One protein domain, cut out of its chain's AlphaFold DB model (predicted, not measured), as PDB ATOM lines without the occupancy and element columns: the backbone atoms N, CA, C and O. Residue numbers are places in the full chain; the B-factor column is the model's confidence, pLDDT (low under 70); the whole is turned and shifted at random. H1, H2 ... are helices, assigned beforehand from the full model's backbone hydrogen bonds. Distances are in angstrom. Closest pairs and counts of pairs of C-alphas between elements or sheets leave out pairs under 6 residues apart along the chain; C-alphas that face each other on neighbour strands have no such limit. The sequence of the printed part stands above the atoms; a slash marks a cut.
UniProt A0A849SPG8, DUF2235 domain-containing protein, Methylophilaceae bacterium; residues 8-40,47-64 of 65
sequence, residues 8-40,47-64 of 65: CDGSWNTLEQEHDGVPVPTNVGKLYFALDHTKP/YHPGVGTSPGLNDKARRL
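AT A GLANCE: This is residues 8 to 40 and 47 to 64 of the 65 residues of the protein "DUF2235 domain-containing protein" of Methylophilaceae bacterium (UniProt A0A849SPG8). What shape is this? There is little regular structure: a small body of loops has the short helix H1 at one side, and two arms stick out, residues 34 to 40 and residues 55 to 64, the second holding H2. What makes it up? The printed part has 51 residues with two named helices, H1 then H2, and no named strand; the class is all helix, with only 14 residues in named elements. The whole is loose, with a radius of gyration of the C-alphas of 13.8 A, and flat, spanning 38 by 33 by 17 A.

HOW THE PARTS SIT: How do the helices stand? H1, residues 27 to 34, and H2, residues 57 to 62, are apart. In both, every O i to N i+4 pair is within hydrogen-bond range. What pairs elsewhere? Residues 18 to 19 pair with residues 22 to 23, antiparallel.

IN THESE COORDINATES: Where does H1 begin? Its C-alpha 27 is at (183.902, 208.890, 187.890), 10.5 A from C-alpha 34. Where does H2 end? Its C-alpha 62 is at (153.538, 193.932, 190.038), 8.9 A from C-alpha 57.

THE WHOLE: How large is it? The two C-alphas farthest apart, of Lys 39 and Arg 62, are 40.0 A apart. Where is the cut? Residues 41 to 46, in the link from H1 to H2, are not printed, and C-alphas 40 and 47 are 14.6 A apart. Where is confidence low? The model's pLDDT is under 70 at residue 58 and residues 60 to 63.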
ATOM      1  N   CYS A   8     177.568 207.504 195.822       98.25
ATOM      2  CA  CYS A   8     176.259 207.689 195.191       98.25
ATOM      3  C   CYS A   8     176.445 208.139 193.740       98.25
ATOM      4  O   CYS A   8     176.944 209.242 193.511       98.25
ATOM      5  N   ASP A   9     176.069 207.304 192.775       98.06
ATOM      6  CA  ASP A   9     176.256 207.631 191.359       98.06
ATOM      7  C   ASP A   9     175.153 208.553 190.802       98.06
ATOM      8  O   ASP A   9     174.109 208.780 191.421       98.06
ATOM      9  N   GLY A  10     175.390 209.113 189.617       97.38
ATOM     10  CA  GLY A  10     174.436 209.948 188.894       97.38
ATOM     11  C   GLY A  10     173.254 209.151 188.344       97.38
ATOM     12  O   GLY A  10     173.328 207.936 188.187       97.38
ATOM     13  N   SER A  11     172.167 209.847 188.011       96.56
ATOM     14  CA  SER A  11     170.946 209.261 187.446       96.56
ATOM     15  C   SER A  11     171.230 208.280 186.308       96.56
ATOM     16  O   SER A  11     172.039 208.568 185.429       96.56
ATOM     17  N   TRP A  12     170.512 207.159 186.322       94.88
ATOM     18  CA  TRP A  12     170.600 206.065 185.354       94.88
ATOM     19  C   TRP A  12     171.928 205.293 185.331       94.88
ATOM     20  O   TRP A  12     172.059 204.417 184.482       94.88
ATOM     21  N   ASN A  13     172.866 205.538 186.263       97.06
ATOM     22  CA  ASN A  13     174.163 204.854 186.255       97.06
ATOM     23  C   ASN A  13     174.281 203.636 187.186       97.06
ATOM     24  O   ASN A  13     173.922 203.693 188.369       97.06
ATOM     25  N   THR A  14     174.874 202.556 186.675       95.94
ATOM     26  CA  THR A  14     175.242 201.347 187.439       95.94
ATOM     27  C   THR A  14     176.723 200.994 187.258       95.94
ATOM     28  O   THR A  14     177.396 201.537 186.383       95.94
ATOM     29  N   LEU A  15     177.257 200.082 188.085       95.69
ATOM     30  CA  LEU A  15     178.646 199.615 187.941       95.69
ATOM     31  C   LEU A  15     178.842 198.743 186.695       95.69
ATOM     32  O   LEU A  15     179.947 198.664 186.167       95.69
ATOM     33  N   GLU A  16     177.770 198.102 186.237       94.56
ATOM     34  CA  GLU A  16     177.736 197.182 185.097       94.56
ATOM     35  C   GLU A  16     177.559 197.903 183.754       94.56
ATOM     36  O   GLU A  16     177.381 197.261 182.724       94.56
ATOM     37  N   GLN A  17     177.559 199.235 183.751       93.31
ATOM     38  CA  GLN A  17     177.301 200.015 182.552       93.31
ATOM     39  C   GLN A  17     178.407 199.819 181.510       93.31
ATOM     40  O   GLN A  17     179.597 199.997 181.785       93.31
ATOM     41  N   GLU A  18     177.995 199.483 180.292       96.69
ATOM     42  CA  GLU A  18     178.876 199.161 179.173       96.69
ATOM     43  C   GLU A  18     178.433 199.850 177.875       96.69
ATOM     44  O   GLU A  18     177.269 200.216 177.699       96.69
ATOM     45  N   HIS A  19     179.382 200.027 176.958       95.81
ATOM     46  CA  HIS A  19     179.156 200.477 175.590       95.81
ATOM     47  C   HIS A  19     179.868 199.509 174.647       95.81
ATOM     48  O   HIS A  19     181.081 199.339 174.749       95.81
ATOM     49  N   ASP A  20     179.113 198.832 173.780       96.06
ATOM     50  CA  ASP A  20     179.619 197.794 172.869       96.06
ATOM     51  C   ASP A  20     180.444 196.697 173.577       96.06
ATOM     52  O   ASP A  20     181.494 196.264 173.102       96.06
ATOM     53  N   GLY A  21     179.976 196.259 174.755       95.94
ATOM     54  CA  GLY A  21     180.646 195.250 175.590       95.94
ATOM     55  C   GLY A  21     181.894 195.757 176.324       95.94
ATOM     56  O   GLY A  21     182.597 194.975 176.966       95.94
ATOM     57  N   VAL A  22     182.195 197.055 176.235       97.00
ATOM     58  CA  VAL A  22     183.300 197.692 176.954       97.00
ATOM     59  C   VAL A  22     182.757 198.393 178.204       97.00
ATOM     60  O   VAL A  22     181.899 199.269 178.069       97.00
ATOM     61  N   PRO A  23     183.257 198.084 179.416       96.25
ATOM     62  CA  PRO A  23     182.842 198.779 180.633       96.25
ATOM     63  C   PRO A  23     183.114 200.290 180.566       96.25
ATOM     64  O   PRO A  23     184.242 200.717 180.301       96.25
ATOM     65  N   VAL A  24     182.099 201.105 180.862       96.88
ATOM     66  CA  VAL A  24     182.169 202.580 180.857       96.88
ATOM     67  C   VAL A  24     181.747 203.171 182.210       96.88
ATOM     68  O   VAL A  24     180.773 203.920 182.293       96.88
ATOM     69  N   PRO A  25     182.480 202.874 183.303       97.06
ATOM     70  CA  PRO A  25     182.110 203.366 184.622       97.06
ATOM     71  C   PRO A  25     182.215 204.893 184.701       97.06
ATOM     72  O   PRO A  25     183.129 205.518 184.145       97.06
ATOM     73  N   THR A  26     181.312 205.494 185.472       98.31
ATOM     74  CA  THR A  26     181.361 206.918 185.820       98.31
ATOM     75  C   THR A  26     182.597 207.237 186.668       98.31
ATOM     76  O   THR A  26     183.309 206.349 187.141       98.31
ATOM     77  N   ASN A  27     182.853 208.519 186.935       98.50
ATOM     78  CA  ASN A  27     183.902 208.890 187.890       98.50
ATOM     79  C   ASN A  27     183.609 208.376 189.314       98.50
ATOM     80  O   ASN A  27     184.549 208.067 190.042       98.50
ATOM     81  N   VAL A  28     182.333 208.233 189.694       98.50
ATOM     82  CA  VAL A  28     181.934 207.654 190.985       98.50
ATOM     83  C   VAL A  28     182.210 206.150 191.008       98.50
ATOM     84  O   VAL A  28     182.823 205.665 191.958       98.50
ATOM     85  N   GLY A  29     181.853 205.423 189.944       98.12
ATOM     86  CA  GLY A  29     182.191 204.005 189.794       98.12
ATOM     87  C   GLY A  29     183.705 203.764 189.791       98.12
ATOM     88  O   GLY A  29     184.201 202.909 190.521       98.12
ATOM     89  N   LYS A  30     184.470 204.584 189.057       98.31
ATOM     90  CA  LYS A  30     185.945 204.546 189.067       98.31
ATOM     91  C   LYS A  30     186.519 204.781 190.462       98.31
ATOM     92  O   LYS A  30     187.438 204.069 190.858       98.31
ATOM     93  N   LEU A  31     185.982 205.750 191.209       98.50
ATOM     94  CA  LEU A  31     186.401 205.998 192.587       98.50
ATOM     95  C   LEU A  31     186.120 204.777 193.466       98.50
ATOM     96  O   LEU A  31     187.021 204.347 194.173       98.50
ATOM     97  N   TYR A  32     184.922 204.193 193.384       98.44
ATOM     98  CA  TYR A  32     184.555 202.994 194.142       98.44
ATOM     99  C   TYR A  32     185.503 201.814 193.873       98.44
ATOM    100  O   TYR A  32     185.953 201.159 194.815       98.44
ATOM    101  N   PHE A  33     185.868 201.575 192.609       97.56
ATOM    102  CA  PHE A  33     186.829 200.529 192.244       97.56
ATOM    103  C   PHE A  33     188.251 200.791 192.757       97.56
ATOM    104  O   PHE A  33     188.990 199.841 192.992       97.56
ATOM    105  N   ALA A  34     188.637 202.054 192.950       97.94
ATOM    106  CA  ALA A  34     189.961 202.426 193.448       97.94
ATOM    107  C   ALA A  34     190.108 202.317 194.980       97.94
ATOM    108  O   ALA A  34     191.211 202.481 195.502       97.94
ATOM    109  N   LEU A  35     189.015 202.082 195.714       97.94
ATOM    110  CA  LEU A  35     189.043 201.933 197.168       97.94
ATOM    111  C   LEU A  35     189.609 200.566 197.583       97.94
ATOM    112  O   LEU A  35     189.445 199.569 196.889       97.94
ATOM    113  N   ASP A  36     190.248 200.512 198.753       96.12
ATOM    114  CA  ASP A  36     190.608 199.250 199.403       96.12
ATOM    115  C   ASP A  36     189.346 198.546 199.928       96.12
ATOM    116  O   ASP A  36     188.608 199.110 200.744       96.12
ATOM    117  N   HIS A  37     189.129 197.320 199.446       96.94
ATOM    118  CA  HIS A  37     188.042 196.413 199.839       96.94
ATOM    119  C   HIS A  37     188.535 195.226 200.680       96.94
ATOM    120  O   HIS A  37     187.739 194.389 201.098       96.94
ATOM    121  N   THR A  38     189.845 195.122 200.913       97.38
ATOM    122  CA  THR A  38     190.477 193.971 201.576       97.38
ATOM    123  C   THR A  38     190.549 194.113 203.092       97.38
ATOM    124  O   THR A  38     190.660 193.109 203.791       97.38
ATOM    125  N   LYS A  39     190.440 195.348 203.599       96.75
ATOM    126  CA  LYS A  39     190.567 195.691 205.022       96.75
ATOM    127  C   LYS A  39     189.307 196.354 205.587       96.75
ATOM    128  O   LYS A  39     189.311 197.555 205.889       96.75
ATOM    129  N   PRO A  40     188.203 195.603 205.747       95.31
ATOM    130  CA  PRO A  40     186.920 196.136 206.209       95.31
ATOM    131  C   PRO A  40     186.957 196.735 207.625       95.31
ATOM    132  O   PRO A  40     186.040 197.458 208.017       95.31
ATOM    133  N   TYR A  47     178.721 201.190 197.240       98.25
ATOM    134  CA  TYR A  47     178.214 201.828 196.029       98.25
ATOM    135  C   TYR A  47     176.688 201.834 196.050       98.25
ATOM    136  O   TYR A  47     176.056 200.805 196.302       98.25
ATOM    137  N   HIS A  48     176.102 202.987 195.753       97.25
ATOM    138  CA  HIS A  48     174.673 203.142 195.556       97.25
ATOM    139  C   HIS A  48     174.402 203.516 194.094       97.25
ATOM    140  O   HIS A  48     174.910 204.548 193.638       97.25
ATOM    141  N   PRO A  49     173.617 202.709 193.356       96.69
ATOM    142  CA  PRO A  49     173.338 202.983 191.956       96.69
ATOM    143  C   PRO A  49     172.489 204.246 191.803       96.69
ATOM    144  O   PRO A  49     171.753 204.646 192.708       96.69
ATOM    145  N   GLY A  50     172.590 204.871 190.635       96.38
ATOM    146  CA  GLY A  50     171.877 206.096 190.314       96.38
ATOM    147  C   GLY A  50     170.363 205.946 190.381       96.38
ATOM    148  O   GLY A  50     169.805 204.875 190.134       96.38
ATOM    149  N   VAL A  51     169.656 207.044 190.639       94.38
ATOM    150  CA  VAL A  51     168.190 207.062 190.527       94.38
ATOM    151  C   VAL A  51     167.746 206.628 189.123       94.38
ATOM    152  O   VAL A  51     168.398 206.957 188.137       94.38
ATOM    153  N   GLY A  52     166.653 205.869 189.023       91.75
ATOM    154  CA  GLY A  52     166.165 205.309 187.751       91.75
ATOM    155  C   GLY A  52     166.763 203.950 187.356       91.75
ATOM    156  O   GLY A  52     166.279 203.334 186.417       91.75
ATOM    157  N   THR A  53     167.754 203.426 188.083       91.25
ATOM    158  CA  THR A  53     168.372 202.115 187.773       91.25
ATOM    159  C   THR A  53     167.665 200.916 188.399       91.25
ATOM    160  O   THR A  53     167.828 199.783 187.954       91.25
ATOM    161  N   SER A  54     166.878 201.146 189.451       82.31
ATOM    162  CA  SER A  54     166.087 200.112 190.114       82.31
ATOM    163  C   SER A  54     164.615 200.227 189.723       82.31
ATOM    164  O   SER A  54     164.120 201.349 189.596       82.31
ATOM    165  N   PRO A  55     163.886 199.095 189.619       73.38
ATOM    166  CA  PRO A  55     162.442 199.122 189.436       73.38
ATOM    167  C   PRO A  55     161.795 199.935 190.556       73.38
ATOM    168  O   PRO A  55     162.163 199.777 191.732       73.38
ATOM    169  N   GLY A  56     160.828 200.778 190.199       71.06
ATOM    170  CA  GLY A  56     160.061 201.535 191.175       71.06
ATOM    171  C   GLY A  56     159.312 200.599 192.126       71.06
ATOM    172  O   GLY A  56     159.128 199.410 191.853       71.06
ATOM    173  N   LEU A  57     158.839 201.131 193.253       70.56
ATOM    174  CA  LEU A  57     158.065 200.353 194.230       70.56
ATOM    175  C   LEU A  57     156.867 199.637 193.571       70.56
ATOM    176  O   LEU A  57     156.595 198.474 193.859       70.56
ATOM    177  N   ASN A  58     156.226 200.307 192.611       69.81
ATOM    178  CA  ASN A  58     155.113 199.771 191.829       69.81
ATOM    179  C   ASN A  58     155.532 198.608 190.913       69.81
ATOM    180  O   ASN A  58     154.792 197.634 190.775       69.81
ATOM    181  N   ASP A  59     156.727 198.672 190.322       70.56
ATOM    182  CA  ASP A  59     157.245 197.615 189.446       70.56
ATOM    183  C   ASP A  59     157.599 196.357 190.239       70.56
ATOM    184  O   ASP A  59     157.401 195.240 189.762       70.56
ATOM    185  N   LYS A  60     158.085 196.526 191.475       69.00
ATOM    186  CA  LYS A  60     158.338 195.409 192.396       69.00
ATOM    187  C   LYS A  60     157.036 194.754 192.852       69.00
ATOM    188  O   LYS A  60     156.955 193.533 192.854       69.00
ATOM    189  N   ALA A  61     156.010 195.547 193.167       68.62
ATOM    190  CA  ALA A  61     154.702 195.033 193.573       68.62
ATOM    191  C   ALA A  61     154.014 194.222 192.458       68.62
ATOM    192  O   ALA A  61     153.475 193.154 192.729       68.62
ATOM    193  N   ARG A  62     154.098 194.666 191.194       66.81
ATOM    194  CA  ARG A  62     153.538 193.932 190.038       66.81
ATOM    195  C   ARG A  62     154.246 192.613 189.724       66.81
ATOM    196  O   ARG A  62     153.674 191.800 189.017       66.81
ATOM    197  N   ARG A  63     155.479 192.410 190.195       63.72
ATOM    198  CA  ARG A  63     156.229 191.155 190.004       63.72
ATOM    199  C   ARG A  63     155.947 190.109 191.089       63.72
ATOM    200  O   ARG A  63     156.437 188.993 190.971       63.72
ATOM    201  N   LEU A  64     155.221 190.480 192.146       70.75
ATOM    202  CA  LEU A  64     154.887 189.617 193.285       70.75
ATOM    203  C   LEU A  64     153.429 189.120 193.271       70.75
ATOM    204  O   LEU A  64     153.067 188.335 194.146       70.75
TER     205      LEU A  64